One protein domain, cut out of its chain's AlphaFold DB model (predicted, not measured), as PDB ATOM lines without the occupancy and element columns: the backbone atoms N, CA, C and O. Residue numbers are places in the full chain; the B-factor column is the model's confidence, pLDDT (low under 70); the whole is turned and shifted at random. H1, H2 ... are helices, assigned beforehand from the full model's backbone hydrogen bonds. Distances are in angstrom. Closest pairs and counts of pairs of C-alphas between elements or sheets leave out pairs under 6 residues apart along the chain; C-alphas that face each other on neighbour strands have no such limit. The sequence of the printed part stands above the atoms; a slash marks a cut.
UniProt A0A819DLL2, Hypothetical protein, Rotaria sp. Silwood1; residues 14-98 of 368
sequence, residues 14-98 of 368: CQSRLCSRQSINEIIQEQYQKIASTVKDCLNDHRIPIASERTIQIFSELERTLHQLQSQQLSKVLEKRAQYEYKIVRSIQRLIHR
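This is residues 14 to 98 of the 368 residues of the protein "Hypothetical protein" of Rotaria sp. Silwood1 (UniProt A0A819DLL2). The longest helix, H4, stands crosswise beyond the open end of a long helical hairpin, H2 and H3, with short H1 between. The 85 printed residues hold four named helices, H1 to H4 in chain order: all helix. The whole is only just loose, close to extended (radius of gyration of the C-alphas 17.5 A), spanning 49 by 32 by 17 A.

Find C-alpha 76 at (162.012, 125.914, 130.655) and C-alpha 98 at (186.035, 106.039, 119.854); between them runs H4, residues 76 to 98, 33.0 A from first to last C-alpha. H1 is residues 14 to 19, 10.6 A; H2, 24 to 45, 31.5 A; H3, 53 to 71, 26.9 A.

H4 touches H1 with residues 79 to 86 alone; their closest C-alphas, Gln 15 and Ala 82, are 6.6 A apart. H4 is apart from H2 and H3. The hairpin H2 and H3 touch, closest at C-alphas 32 and 63, 6.4 A, at a shallow tilt of 31 degrees, opposite ways. Every O i to N i+4 pair is within hydrogen-bond range in H2, H3 and H4; H1 has 0 of 2, but 2 of 3 O i to N i+3.

C-alphas 53 and 98 are farthest apart, 53.0 A. The printed part has no cut and no long link. Residues 14 to 22, among others, have pLDDT under 70.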
ATOM      1  N   CYS A  14     169.486 129.013 117.649       48.47
ATOM      2  CA  CYS A  14     169.142 129.629 118.933       48.47
ATOM      3  C   CYS A  14     169.312 128.705 120.161       48.47
ATOM      4  O   CYS A  14     169.264 129.170 121.294       48.47
ATOM      5  N   GLN A  15     169.475 127.397 119.968       55.00
ATOM      6  CA  GLN A  15     169.669 126.393 121.020       55.00
ATOM      7  C   GLN A  15     171.142 125.993 121.188       55.00
ATOM      8  O   GLN A  15     171.492 125.422 122.220       55.00
ATOM      9  N   SER A  16     172.023 126.331 120.236       53.78
ATOM     10  CA  SER A  16     173.474 126.112 120.379       53.78
ATOM     11  C   SER A  16     174.059 126.911 121.554       53.78
ATOM     12  O   SER A  16     174.988 126.442 122.216       53.78
ATOM     13  N   ARG A  17     173.438 128.059 121.880       59.66
ATOM     14  CA  ARG A  17     173.762 128.925 123.027       59.66
ATOM     15  C   ARG A  17     173.726 128.196 124.370       59.66
ATOM     16  O   ARG A  17     174.515 128.501 125.250       59.66
ATOM     17  N   LEU A  18     172.842 127.204 124.525       60.34
ATOM     18  CA  LEU A  18     172.654 126.476 125.789       60.34
ATOM     19  C   LEU A  18     173.846 125.577 126.137       60.34
ATOM     20  O   LEU A  18     173.904 125.009 127.226       60.34
ATOM     21  N   CYS A  19     174.753 125.369 125.185       59.94
ATOM     22  CA  CYS A  19     175.849 124.421 125.309       59.94
ATOM     23  C   CYS A  19     177.186 124.972 124.784       59.94
ATOM     24  O   CYS A  19     178.155 124.211 124.695       59.94
ATOM     25  N   SER A  20     177.242 126.263 124.430       63.38
ATOM     26  CA  SER A  20     178.479 126.978 124.106       63.38
ATOM     27  C   SER A  20     179.113 127.548 125.376       63.38
ATOM     28  O   SER A  20     178.418 127.872 126.335       63.38
ATOM     29  N   ARG A  21     180.447 127.653 125.389       65.94
ATOM     30  CA  ARG A  21     181.192 128.401 126.418       65.94
ATOM     31  C   ARG A  21     181.348 129.885 126.064       65.94
ATOM     32  O   ARG A  21     181.835 130.637 126.898       65.94
ATOM     33  N   GLN A  22     180.986 130.269 124.840       67.56
ATOM     34  CA  GLN A  22     181.073 131.642 124.347       67.56
ATOM     35  C   GLN A  22     179.939 132.493 124.921       67.56
ATOM     36  O   GLN A  22     178.833 131.994 125.157       67.56
ATOM     37  N   SER A  23     180.205 133.782 125.113       74.81
ATOM     38  CA  SER A  23     179.169 134.736 125.505       74.81
ATOM     39  C   SER A  23     178.150 134.936 124.376       74.81
ATOM     40  O   SER A  23     178.448 134.735 123.199       74.81
ATOM     41  N   ILE A  24     176.928 135.358 124.714       69.94
ATOM     42  CA  ILE A  24     175.887 135.650 123.711       69.94
ATOM     43  C   ILE A  24     176.386 136.704 122.711       69.94
ATOM     44  O   ILE A  24     176.180 136.552 121.512       69.94
ATOM     45  N   ASN A  25     177.112 137.717 123.186       73.81
ATOM     46  CA  ASN A  25     177.677 138.756 122.326       73.81
ATOM     47  C   ASN A  25     178.715 138.193 121.347       73.81
ATOM     48  O   ASN A  25     178.710 138.573 120.184       73.81
ATOM     49  N   GLU A  26     179.556 137.248 121.776       78.12
ATOM     50  CA  GLU A  26     180.507 136.570 120.884       78.12
ATOM     51  C   GLU A  26     179.790 135.744 119.809       78.12
ATOM     52  O   GLU A  26     180.156 135.809 118.638       78.12
ATOM     53  N   ILE A  27     178.739 135.006 120.185       73.88
ATOM     54  CA  ILE A  27     177.959 134.183 119.249       73.88
ATOM     55  C   ILE A  27     177.226 135.065 118.230       73.88
ATOM     56  O   ILE A  27     177.202 134.743 117.041       73.88
ATOM     57  N   ILE A  28     176.616 136.163 118.683       75.75
ATOM     58  CA  ILE A  28     175.945 137.125 117.803       75.75
ATOM     59  C   ILE A  28     176.960 137.756 116.864       75.75
ATOM     60  O   ILE A  28     176.709 137.782 115.663       75.75
ATOM     61  N   GLN A  29     178.114 138.182 117.377       81.75
ATOM     62  CA  GLN A  29     179.142 138.813 116.562       81.75
ATOM     63  C   GLN A  29     179.678 137.858 115.494       81.75
ATOM     64  O   GLN A  29     179.788 138.237 114.333       81.75
ATOM     65  N   GLU A  30     179.954 136.600 115.841       81.31
ATOM     66  CA  GLU A  30     180.424 135.598 114.881       81.31
ATOM     67  C   GLU A  30     179.374 135.313 113.791       81.31
ATOM     68  O   GLU A  30     179.691 135.273 112.598       81.31
ATOM     69  N   GLN A  31     178.103 135.161 114.179       78.75
ATOM     70  CA  GLN A  31     177.008 134.940 113.230       78.75
ATOM     71  C   GLN A  31     176.757 136.159 112.343       78.75
ATOM     72  O   GLN A  31     176.606 136.006 111.129       78.75
ATOM     73  N   TYR A  32     176.749 137.356 112.930       84.25
ATOM     74  CA  TYR A  32     176.583 138.611 112.215       84.25
ATOM     75  C   TYR A  32     177.705 138.798 111.200       84.25
ATOM     76  O   TYR A  32     177.412 138.995 110.027       84.25
ATOM     77  N   GLN A  33     178.970 138.635 111.599       84.50
ATOM     78  CA  GLN A  33     180.112 138.765 110.690       84.50
ATOM     79  C   GLN A  33     180.015 137.799 109.509       84.50
ATOM     80  O   GLN A  33     180.256 138.197 108.372       84.50
ATOM     81  N   LYS A  34     179.595 136.553 109.750       83.50
ATOM     82  CA  LYS A  34     179.444 135.548 108.691       83.50
ATOM     83  C   LYS A  34     178.321 135.879 107.704       83.50
ATOM     84  O   LYS A  34     178.480 135.694 106.496       83.50
ATOM     85  N   ILE A  35     177.173 136.338 108.201       81.81
ATOM     86  CA  ILE A  35     176.059 136.756 107.338       81.81
ATOM     87  C   ILE A  35     176.452 138.036 106.595       81.81
ATOM     88  O   ILE A  35     176.279 138.120 105.382       81.81
ATOM     89  N   ALA A  36     177.047 138.997 107.301       84.25
ATOM     90  CA  ALA A  36     177.447 140.277 106.746       84.25
ATOM     91  C   ALA A  36     178.517 140.140 105.665       84.25
ATOM     92  O   ALA A  36     178.400 140.798 104.635       84.25
ATOM     93  N   SER A  37     179.515 139.269 105.850       85.88
ATOM     94  CA  SER A  37     180.515 138.988 104.818       85.88
ATOM     95  C   SER A  37     179.854 138.410 103.569       85.88
ATOM     96  O   SER A  37     180.024 138.952 102.488       85.88
ATOM     97  N   THR A  38     178.991 137.403 103.734       83.50
ATOM     98  CA  THR A  38     178.294 136.746 102.617       83.50
ATOM     99  C   THR A  38     177.429 137.732 101.824       83.50
ATOM    100  O   THR A  38     177.412 137.709 100.595       83.50
ATOM    101  N   VAL A  39     176.708 138.617 102.519       81.88
ATOM    102  CA  VAL A  39     175.882 139.646 101.874       81.88
ATOM    103  C   VAL A  39     176.761 140.690 101.181       81.88
ATOM    104  O   VAL A  39     176.461 141.056 100.051       81.88
ATOM    105  N   LYS A  40     177.855 141.146 101.807       84.31
ATOM    106  CA  LYS A  40     178.799 142.093 101.186       84.31
ATOM    107  C   LYS A  40     179.447 141.518  99.932       84.31
ATOM    108  O   LYS A  40     179.518 142.226  98.934       84.31
ATOM    109  N   ASP A  41     179.863 140.257  99.968       83.75
ATOM    110  CA  ASP A  41     180.435 139.559  98.817       83.75
ATOM    111  C   ASP A  41     179.416 139.514  97.668       83.75
ATOM    112  O   ASP A  41     179.717 139.943  96.559       83.75
ATOM    113  N   CYS A  42     178.160 139.160  97.962       81.00
ATOM    114  CA  CYS A  42     177.077 139.184  96.978       81.00
ATOM    115  C   CYS A  42     176.824 140.591  96.399       81.00
ATOM    116  O   CYS A  42     176.672 140.745  95.187       81.00
ATOM    117  N   LEU A  43     176.799 141.637  97.231       80.62
ATOM    118  CA  LEU A  43     176.623 143.018  96.760       80.62
ATOM    119  C   LEU A  43     177.791 143.467  95.868       80.62
ATOM    120  O   LEU A  43     177.558 144.111  94.844       80.62
ATOM    121  N   ASN A  44     179.024 143.095  96.225       82.75
ATOM    122  CA  ASN A  44     180.221 143.365  95.429       82.75
ATOM    123  C   ASN A  44     180.172 142.659  94.071       82.75
ATOM    124  O   ASN A  44     180.420 143.300  93.048       82.75
ATOM    125  N   ASP A  45     179.779 141.383  94.050       83.56
ATOM    126  CA  ASP A  45     179.630 140.594  92.821       83.56
ATOM    127  C   ASP A  45     178.636 141.245  91.841       83.56
ATOM    128  O   ASP A  45     178.814 141.178  90.624       83.56
ATOM    129  N   HIS A  46     177.629 141.952  92.366       79.88
ATOM    130  CA  HIS A  46     176.604 142.654  91.589       79.88
ATOM    131  C   HIS A  46     176.854 144.169  91.449       79.88
ATOM    132  O   HIS A  46     175.988 144.886  90.946       79.88
ATOM    133  N   ARG A  47     178.031 144.670  91.861       82.44
ATOM    134  CA  ARG A  47     178.433 146.093  91.801       82.44
ATOM    135  C   ARG A  47     177.465 147.056  92.505       82.44
ATOM    136  O   ARG A  47     177.306 148.203  92.084       82.44
ATOM    137  N   ILE A  48     176.822 146.612  93.583       75.62
ATOM    138  CA  ILE A  48     175.904 147.440  94.372       75.62
ATOM    139  C   ILE A  48     176.708 148.236  95.419       75.62
ATOM    140  O   ILE A  48     177.459 147.636  96.190       75.62
ATOM    141  N   PRO A  49     176.556 149.575  95.508       75.38
ATOM    142  CA  PRO A  49     177.295 150.390  96.471       75.38
ATOM    143  C   PRO A  49     176.964 150.051  97.935       75.38
ATOM    144  O   PRO A  49     175.857 150.307  98.422       75.38
ATOM    145  N   ILE A  50     177.967 149.546  98.661       67.31
ATOM    146  CA  ILE A  50     177.870 149.142 100.078       67.31
ATOM    147  C   ILE A  50     177.680 150.347 101.016       67.31
ATOM    148  O   ILE A  50     177.074 150.218 102.075       67.31
ATOM    149  N   ALA A  51     178.155 151.531 100.624       70.00
ATOM    150  CA  ALA A  51     178.070 152.756 101.423       70.00
ATOM    151  C   ALA A  51     176.717 153.489 101.310       70.00
ATOM    152  O   ALA A  51     176.591 154.624 101.762       70.00
ATOM    153  N   SER A  52     175.706 152.876 100.688       76.12
ATOM    154  CA  SER A  52     174.370 153.469 100.646       76.12
ATOM    155  C   SER A  52     173.720 153.438 102.032       76.12
ATOM    156  O   SER A  52     173.797 152.443 102.751       76.12
ATOM    157  N   GLU A  53     173.018 154.513 102.388       79.00
ATOM    158  CA  GLU A  53     172.284 154.646 103.656       79.00
ATOM    159  C   GLU A  53     171.324 153.466 103.896       79.00
ATOM    160  O   GLU A  53     171.233 152.919 104.993       79.00
ATOM    161  N   ARG A  54     170.703 152.976 102.816       78.19
ATOM    162  CA  ARG A  54     169.846 151.785 102.815       78.19
ATOM    163  C   ARG A  54     170.590 150.507 103.222       78.19
ATOM    164  O   ARG A  54     170.032 149.679 103.935       78.19
ATOM    165  N   THR A  55     171.839 150.340 102.792       74.38
ATOM    166  CA  THR A  55     172.665 149.173 103.143       74.38
ATOM    167  C   THR A  55     173.069 149.216 104.613       74.38
ATOM    168  O   THR A  55     172.990 148.199 105.300       74.38
ATOM    169  N   ILE A  56     173.418 150.402 105.122       79.94
ATOM    170  CA  ILE A  56     173.711 150.612 106.546       79.94
ATOM    171  C   ILE A  56     172.483 150.263 107.399       79.94
ATOM    172  O   ILE A  56     172.606 149.504 108.357       79.94
ATOM    173  N   GLN A  57     171.290 150.732 107.018       83.00
ATOM    174  CA  GLN A  57     170.042 150.412 107.723       83.00
ATOM    175  C   GLN A  57     169.736 148.907 107.744       83.00
ATOM    176  O   GLN A  57     169.363 148.379 108.789       83.00
ATOM    177  N   ILE A  58     169.930 148.201 106.624       82.50
ATOM    178  CA  ILE A  58     169.714 146.745 106.547       82.50
ATOM    179  C   ILE A  58     170.651 145.995 107.498       82.50
ATOM    180  O   ILE A  58     170.211 145.080 108.193       82.50
ATOM    181  N   PHE A  59     171.933 146.369 107.544       85.00
ATOM    182  CA  PHE A  59     172.901 145.720 108.428       85.00
ATOM    183  C   PHE A  59     172.612 145.989 109.911       85.00
ATOM    184  O   PHE A  59     172.644 145.048 110.703       85.00
ATOM    185  N   SER A  60     172.235 147.219 110.267       84.44
ATOM    186  CA  SER A  60     171.800 147.553 111.630       84.44
ATOM    187  C   SER A  60     170.540 146.783 112.042       84.44
ATOM    188  O   SER A  60     170.444 146.281 113.161       84.44
ATOM    189  N   GLU A  61     169.570 146.638 111.134       85.56
ATOM    190  CA  GLU A  61     168.334 145.897 111.401       85.56
ATOM    191  C   GLU A  61     168.577 144.386 111.519       85.56
ATOM    192  O   GLU A  61     167.971 143.715 112.359       85.56
ATOM    193  N   LEU A  62     169.507 143.845 110.726       83.62
ATOM    194  CA  LEU A  62     169.960 142.460 110.833       83.62
ATOM    195  C   LEU A  62     170.597 142.189 112.200       83.62
ATOM    196  O   LEU A  62     170.247 141.204 112.850       83.62
ATOM    197  N   GLU A  63     171.507 143.058 112.644       82.50
ATOM    198  CA  GLU A  63     172.149 142.955 113.957       82.50
ATOM    199  C   GLU A  63     171.103 143.011 115.080       82.50
ATOM    200  O   GLU A  63     171.053 142.122 115.935       82.50
ATOM    201  N   ARG A  64     170.170 143.973 115.013       83.25
ATOM    202  CA  ARG A  64     169.046 144.095 115.955       83.25
ATOM    203  C   ARG A  64     168.179 142.836 115.992       83.25
ATOM    204  O   ARG A  64     167.844 142.348 117.072       83.25
ATOM    205  N   THR A  65     167.843 142.286 114.828       82.00
ATOM    206  CA  THR A  65     167.027 141.069 114.706       82.00
ATOM    207  C   THR A  65     167.747 139.857 115.296       82.00
ATOM    208  O   THR A  65     167.146 139.085 116.042       82.00
ATOM    209  N   LEU A  66     169.050 139.697 115.030       78.94
ATOM    210  CA  LEU A  66     169.864 138.632 115.626       78.94
ATOM    211  C   LEU A  66     169.911 138.753 117.152       78.94
ATOM    212  O   LEU A  66     169.705 137.756 117.850       78.94
ATOM    213  N   HIS A  67     170.105 139.968 117.673       77.56
ATOM    214  CA  HIS A  67     170.043 140.239 119.108       77.56
ATOM    215  C   HIS A  67     168.685 139.874 119.709       77.56
ATOM    216  O   HIS A  67     168.639 139.205 120.740       77.56
ATOM    217  N   GLN A  68     167.572 140.245 119.073       77.31
ATOM    218  CA  GLN A  68     166.227 139.895 119.546       77.31
ATOM    219  C   GLN A  68     165.999 138.377 119.563       77.31
ATOM    220  O   GLN A  68     165.582 137.821 120.579       77.31
ATOM    221  N   LEU A  69     166.355 137.683 118.480       71.94
ATOM    222  CA  LEU A  69     166.212 136.227 118.374       71.94
ATOM    223  C   LEU A  69     167.074 135.472 119.397       71.94
ATOM    224  O   LEU A  69     166.663 134.424 119.900       71.94
ATOM    225  N   GLN A  70     168.265 135.987 119.718       70.12
ATOM    226  CA  GLN A  70     169.173 135.362 120.682       70.12
ATOM    227  C   GLN A  70     168.950 135.788 122.138       70.12
ATOM    228  O   GLN A  70     169.394 135.070 123.034       70.12
ATOM    229  N   SER A  71     168.258 136.898 122.399       69.75
ATOM    230  CA  SER A  71     167.917 137.369 123.754       69.75
ATOM    231  C   SER A  71     166.570 136.845 124.250       69.75
ATOM    232  O   SER A  71     166.341 136.790 125.459       69.75
ATOM    233  N   GLN A  72     165.696 136.383 123.349       71.06
ATOM    234  CA  GLN A  72     164.418 135.793 123.731       71.06
ATOM    235  C   GLN A  72     164.641 134.559 124.625       71.06
ATOM    236  O   GLN A  72     165.353 133.606 124.266       71.06
ATOM    237  N   GLN A  73     164.057 134.576 125.826       66.94
ATOM    238  CA  GLN A  73     164.148 133.448 126.750       66.94
ATOM    239  C   GLN A  73     163.391 132.246 126.176       66.94
ATOM    240  O   GLN A  73     162.240 132.348 125.755       66.94
ATOM    241  N   LEU A  74     164.056 131.090 126.152       70.25
ATOM    242  CA  LEU A  74     163.404 129.826 125.811       70.25
ATOM    243  C   LEU A  74     162.539 129.398 126.996       70.25
ATOM    244  O   LEU A  74     162.911 129.604 128.150       70.25
ATOM    245  N   SER A  75     161.403 128.750 126.732       78.56
ATOM    246  CA  SER A  75     160.632 128.146 127.818       78.56
ATOM    247  C   SER A  75     161.468 127.072 128.527       78.56
ATOM    248  O   SER A  75     162.223 126.331 127.888       78.56
ATOM    249  N   LYS A  76     161.293 126.925 129.849       78.44
ATOM    250  CA  LYS A  76     162.012 125.914 130.655       78.44
ATOM    251  C   LYS A  76     161.868 124.490 130.093       78.44
ATOM    252  O   LYS A  76     162.759 123.660 130.256       78.44
ATOM    253  N   VAL A  77     160.746 124.195 129.433       79.56
ATOM    254  CA  VAL A  77     160.487 122.901 128.782       79.56
ATOM    255  C   VAL A  77     161.388 122.705 127.559       79.56
ATOM    256  O   VAL A  77     162.008 121.651 127.418       79.56
ATOM    257  N   LEU A  78     161.494 123.719 126.694       75.25
ATOM    258  CA  LEU A  78     162.352 123.677 125.507       75.25
ATOM    259  C   LEU A  78     163.833 123.638 125.878       75.25
ATOM    260  O   LEU A  78     164.598 122.924 125.237       75.25
ATOM    261  N   GLU A  79     164.229 124.348 126.932       74.31
ATOM    262  CA  GLU A  79     165.602 124.331 127.431       74.31
ATOM    263  C   GLU A  79     166.013 122.941 127.940       74.31
ATOM    264  O   GLU A  79     167.026 122.394 127.495       74.31
ATOM    265  N   LYS A  80     165.193 122.319 128.801       79.19
ATOM    266  CA  LYS A  80     165.432 120.947 129.285       79.19
ATOM    267  C   LYS A  80     165.534 119.950 128.131       79.19
ATOM    268  O   LYS A  80     166.418 119.093 128.130       79.19
ATOM    269  N   ARG A  81     164.648 120.075 127.137       80.31
ATOM    270  CA  ARG A  81     164.671 119.240 125.934       80.31
ATOM    271  C   ARG A  81     165.960 119.439 125.130       80.31
ATOM    272  O   ARG A  81     166.610 118.452 124.797       80.31
ATOM    273  N   ALA A  82     166.355 120.682 124.864       75.25
ATOM    274  CA  ALA A  82     167.558 120.993 124.094       75.25
ATOM    275  C   ALA A  82     168.833 120.471 124.777       75.25
ATOM    276  O   ALA A  82     169.681 119.866 124.125       75.25
ATOM    277  N   GLN A  83     168.947 120.618 126.100       76.81
ATOM    278  CA  GLN A  83     170.065 120.057 126.865       76.81
ATOM    279  C   GLN A  83     170.108 118.523 126.788       76.81
ATOM    280  O   GLN A  83     171.187 117.938 126.673       76.81
ATOM    281  N   TYR A  84     168.950 117.859 126.850       80.25
ATOM    282  CA  TYR A  84     168.852 116.406 126.706       80.25
ATOM    283  C   TYR A  84     169.284 115.942 125.305       80.25
ATOM    284  O   TYR A  84     170.157 115.079 125.188       80.25
ATOM    285  N   GLU A  85     168.751 116.559 124.248       80.00
ATOM    286  CA  GLU A  85     169.111 116.247 122.859       80.00
ATOM    287  C   GLU A  85     170.601 116.519 122.587       80.00
ATOM    288  O   GLU A  85     171.286 115.667 122.021       80.00
ATOM    289  N   TYR A  86     171.151 117.638 123.076       78.50
ATOM    290  CA  TYR A  86     172.581 117.940 122.974       78.50
ATOM    291  C   TYR A  86     173.447 116.876 123.657       78.50
ATOM    292  O   TYR A  86     174.432 116.409 123.077       78.50
ATOM    293  N   LYS A  87     173.081 116.447 124.874       81.69
ATOM    294  CA  LYS A  87     173.795 115.373 125.585       81.69
ATOM    295  C   LYS A  87     173.794 114.076 124.778       81.69
ATOM    296  O   LYS A  87     174.840 113.425 124.710       81.69
ATOM    297  N   ILE A  88     172.677 113.731 124.132       83.12
ATOM    298  CA  ILE A  88     172.600 112.560 123.250       83.12
ATOM    299  C   ILE A  88     173.507 112.731 122.030       83.12
ATOM    300  O   ILE A  88     174.347 111.865 121.788       83.12
ATOM    301  N   VAL A  89     173.417 113.848 121.302       81.62
ATOM    302  CA  VAL A  89     174.266 114.111 120.125       81.62
ATOM    303  C   VAL A  89     175.747 114.036 120.498       81.62
ATOM    304  O   VAL A  89     176.523 113.364 119.821       81.62
ATOM    305  N   ARG A  90     176.152 114.643 121.621       81.62
ATOM    306  CA  ARG A  90     177.533 114.566 122.123       81.62
ATOM    307  C   ARG A  90     177.931 113.160 122.546       81.62
ATOM    308  O   ARG A  90     179.108 112.820 122.452       81.62
ATOM    309  N   SER A  91     177.001 112.363 123.066       87.19
ATOM    310  CA  SER A  91     177.244 110.953 123.386       87.19
ATOM    311  C   SER A  91     177.502 110.143 122.114       87.19
ATOM    312  O   SER A  91     178.519 109.462 122.020       87.19
ATOM    313  N   ILE A  92     176.659 110.315 121.091       85.81
ATOM    314  CA  ILE A  92     176.802 109.664 119.782       85.81
ATOM    315  C   ILE A  92     178.120 110.075 119.114       85.81
ATOM    316  O   ILE A  92     178.877 109.213 118.680       85.81
ATOM    317  N   GLN A  93     178.446 111.372 119.089       84.19
ATOM    318  CA  GLN A  93     179.716 111.867 118.547       84.19
ATOM    319  C   GLN A  93     180.923 111.235 119.252       84.19
ATOM    320  O   GLN A  93     181.857 110.795 118.586       84.19
ATOM    321  N   ARG A  94     180.897 111.146 120.590       87.81
ATOM    322  CA  ARG A  94     181.958 110.493 121.372       87.81
ATOM    323  C   ARG A  94     182.051 108.998 121.076       87.81
ATOM    324  O   ARG A  94     183.160 108.488 120.945       87.81
ATOM    325  N   LEU A  95     180.916 108.307 120.960       89.12
ATOM    326  CA  LEU A  95     180.868 106.885 120.623       89.12
ATOM    327  C   LEU A  95     181.482 106.630 119.242       89.12
ATOM    328  O   LEU A  95     182.369 105.790 119.120       89.12
ATOM    329  N   ILE A  96     181.067 107.397 118.232       87.75
ATOM    330  CA  ILE A  96     181.596 107.305 116.867       87.75
ATOM    331  C   ILE A  96     183.098 107.608 116.849       87.75
ATOM    332  O   ILE A  96     183.854 106.879 116.224       87.75
ATOM    333  N   HIS A  97     183.554 108.635 117.571       85.12
ATOM    334  CA  HIS A  97     184.972 109.003 117.601       85.12
ATOM    335  C   HIS A  97     185.863 107.934 118.259       85.12
ATOM    336  O   HIS A  97     187.031 107.800 117.908       85.12
ATOM    337  N   ARG A  98     185.322 107.157 119.208       90.12
ATOM    338  CA  ARG A  98     186.035 106.039 119.854       90.12
ATOM    339  C   ARG A  98     186.048 104.766 118.999       90.12
ATOM    340  O   ARG A  98     186.969 103.962 119.124       90.12
TER     341      ARG A  98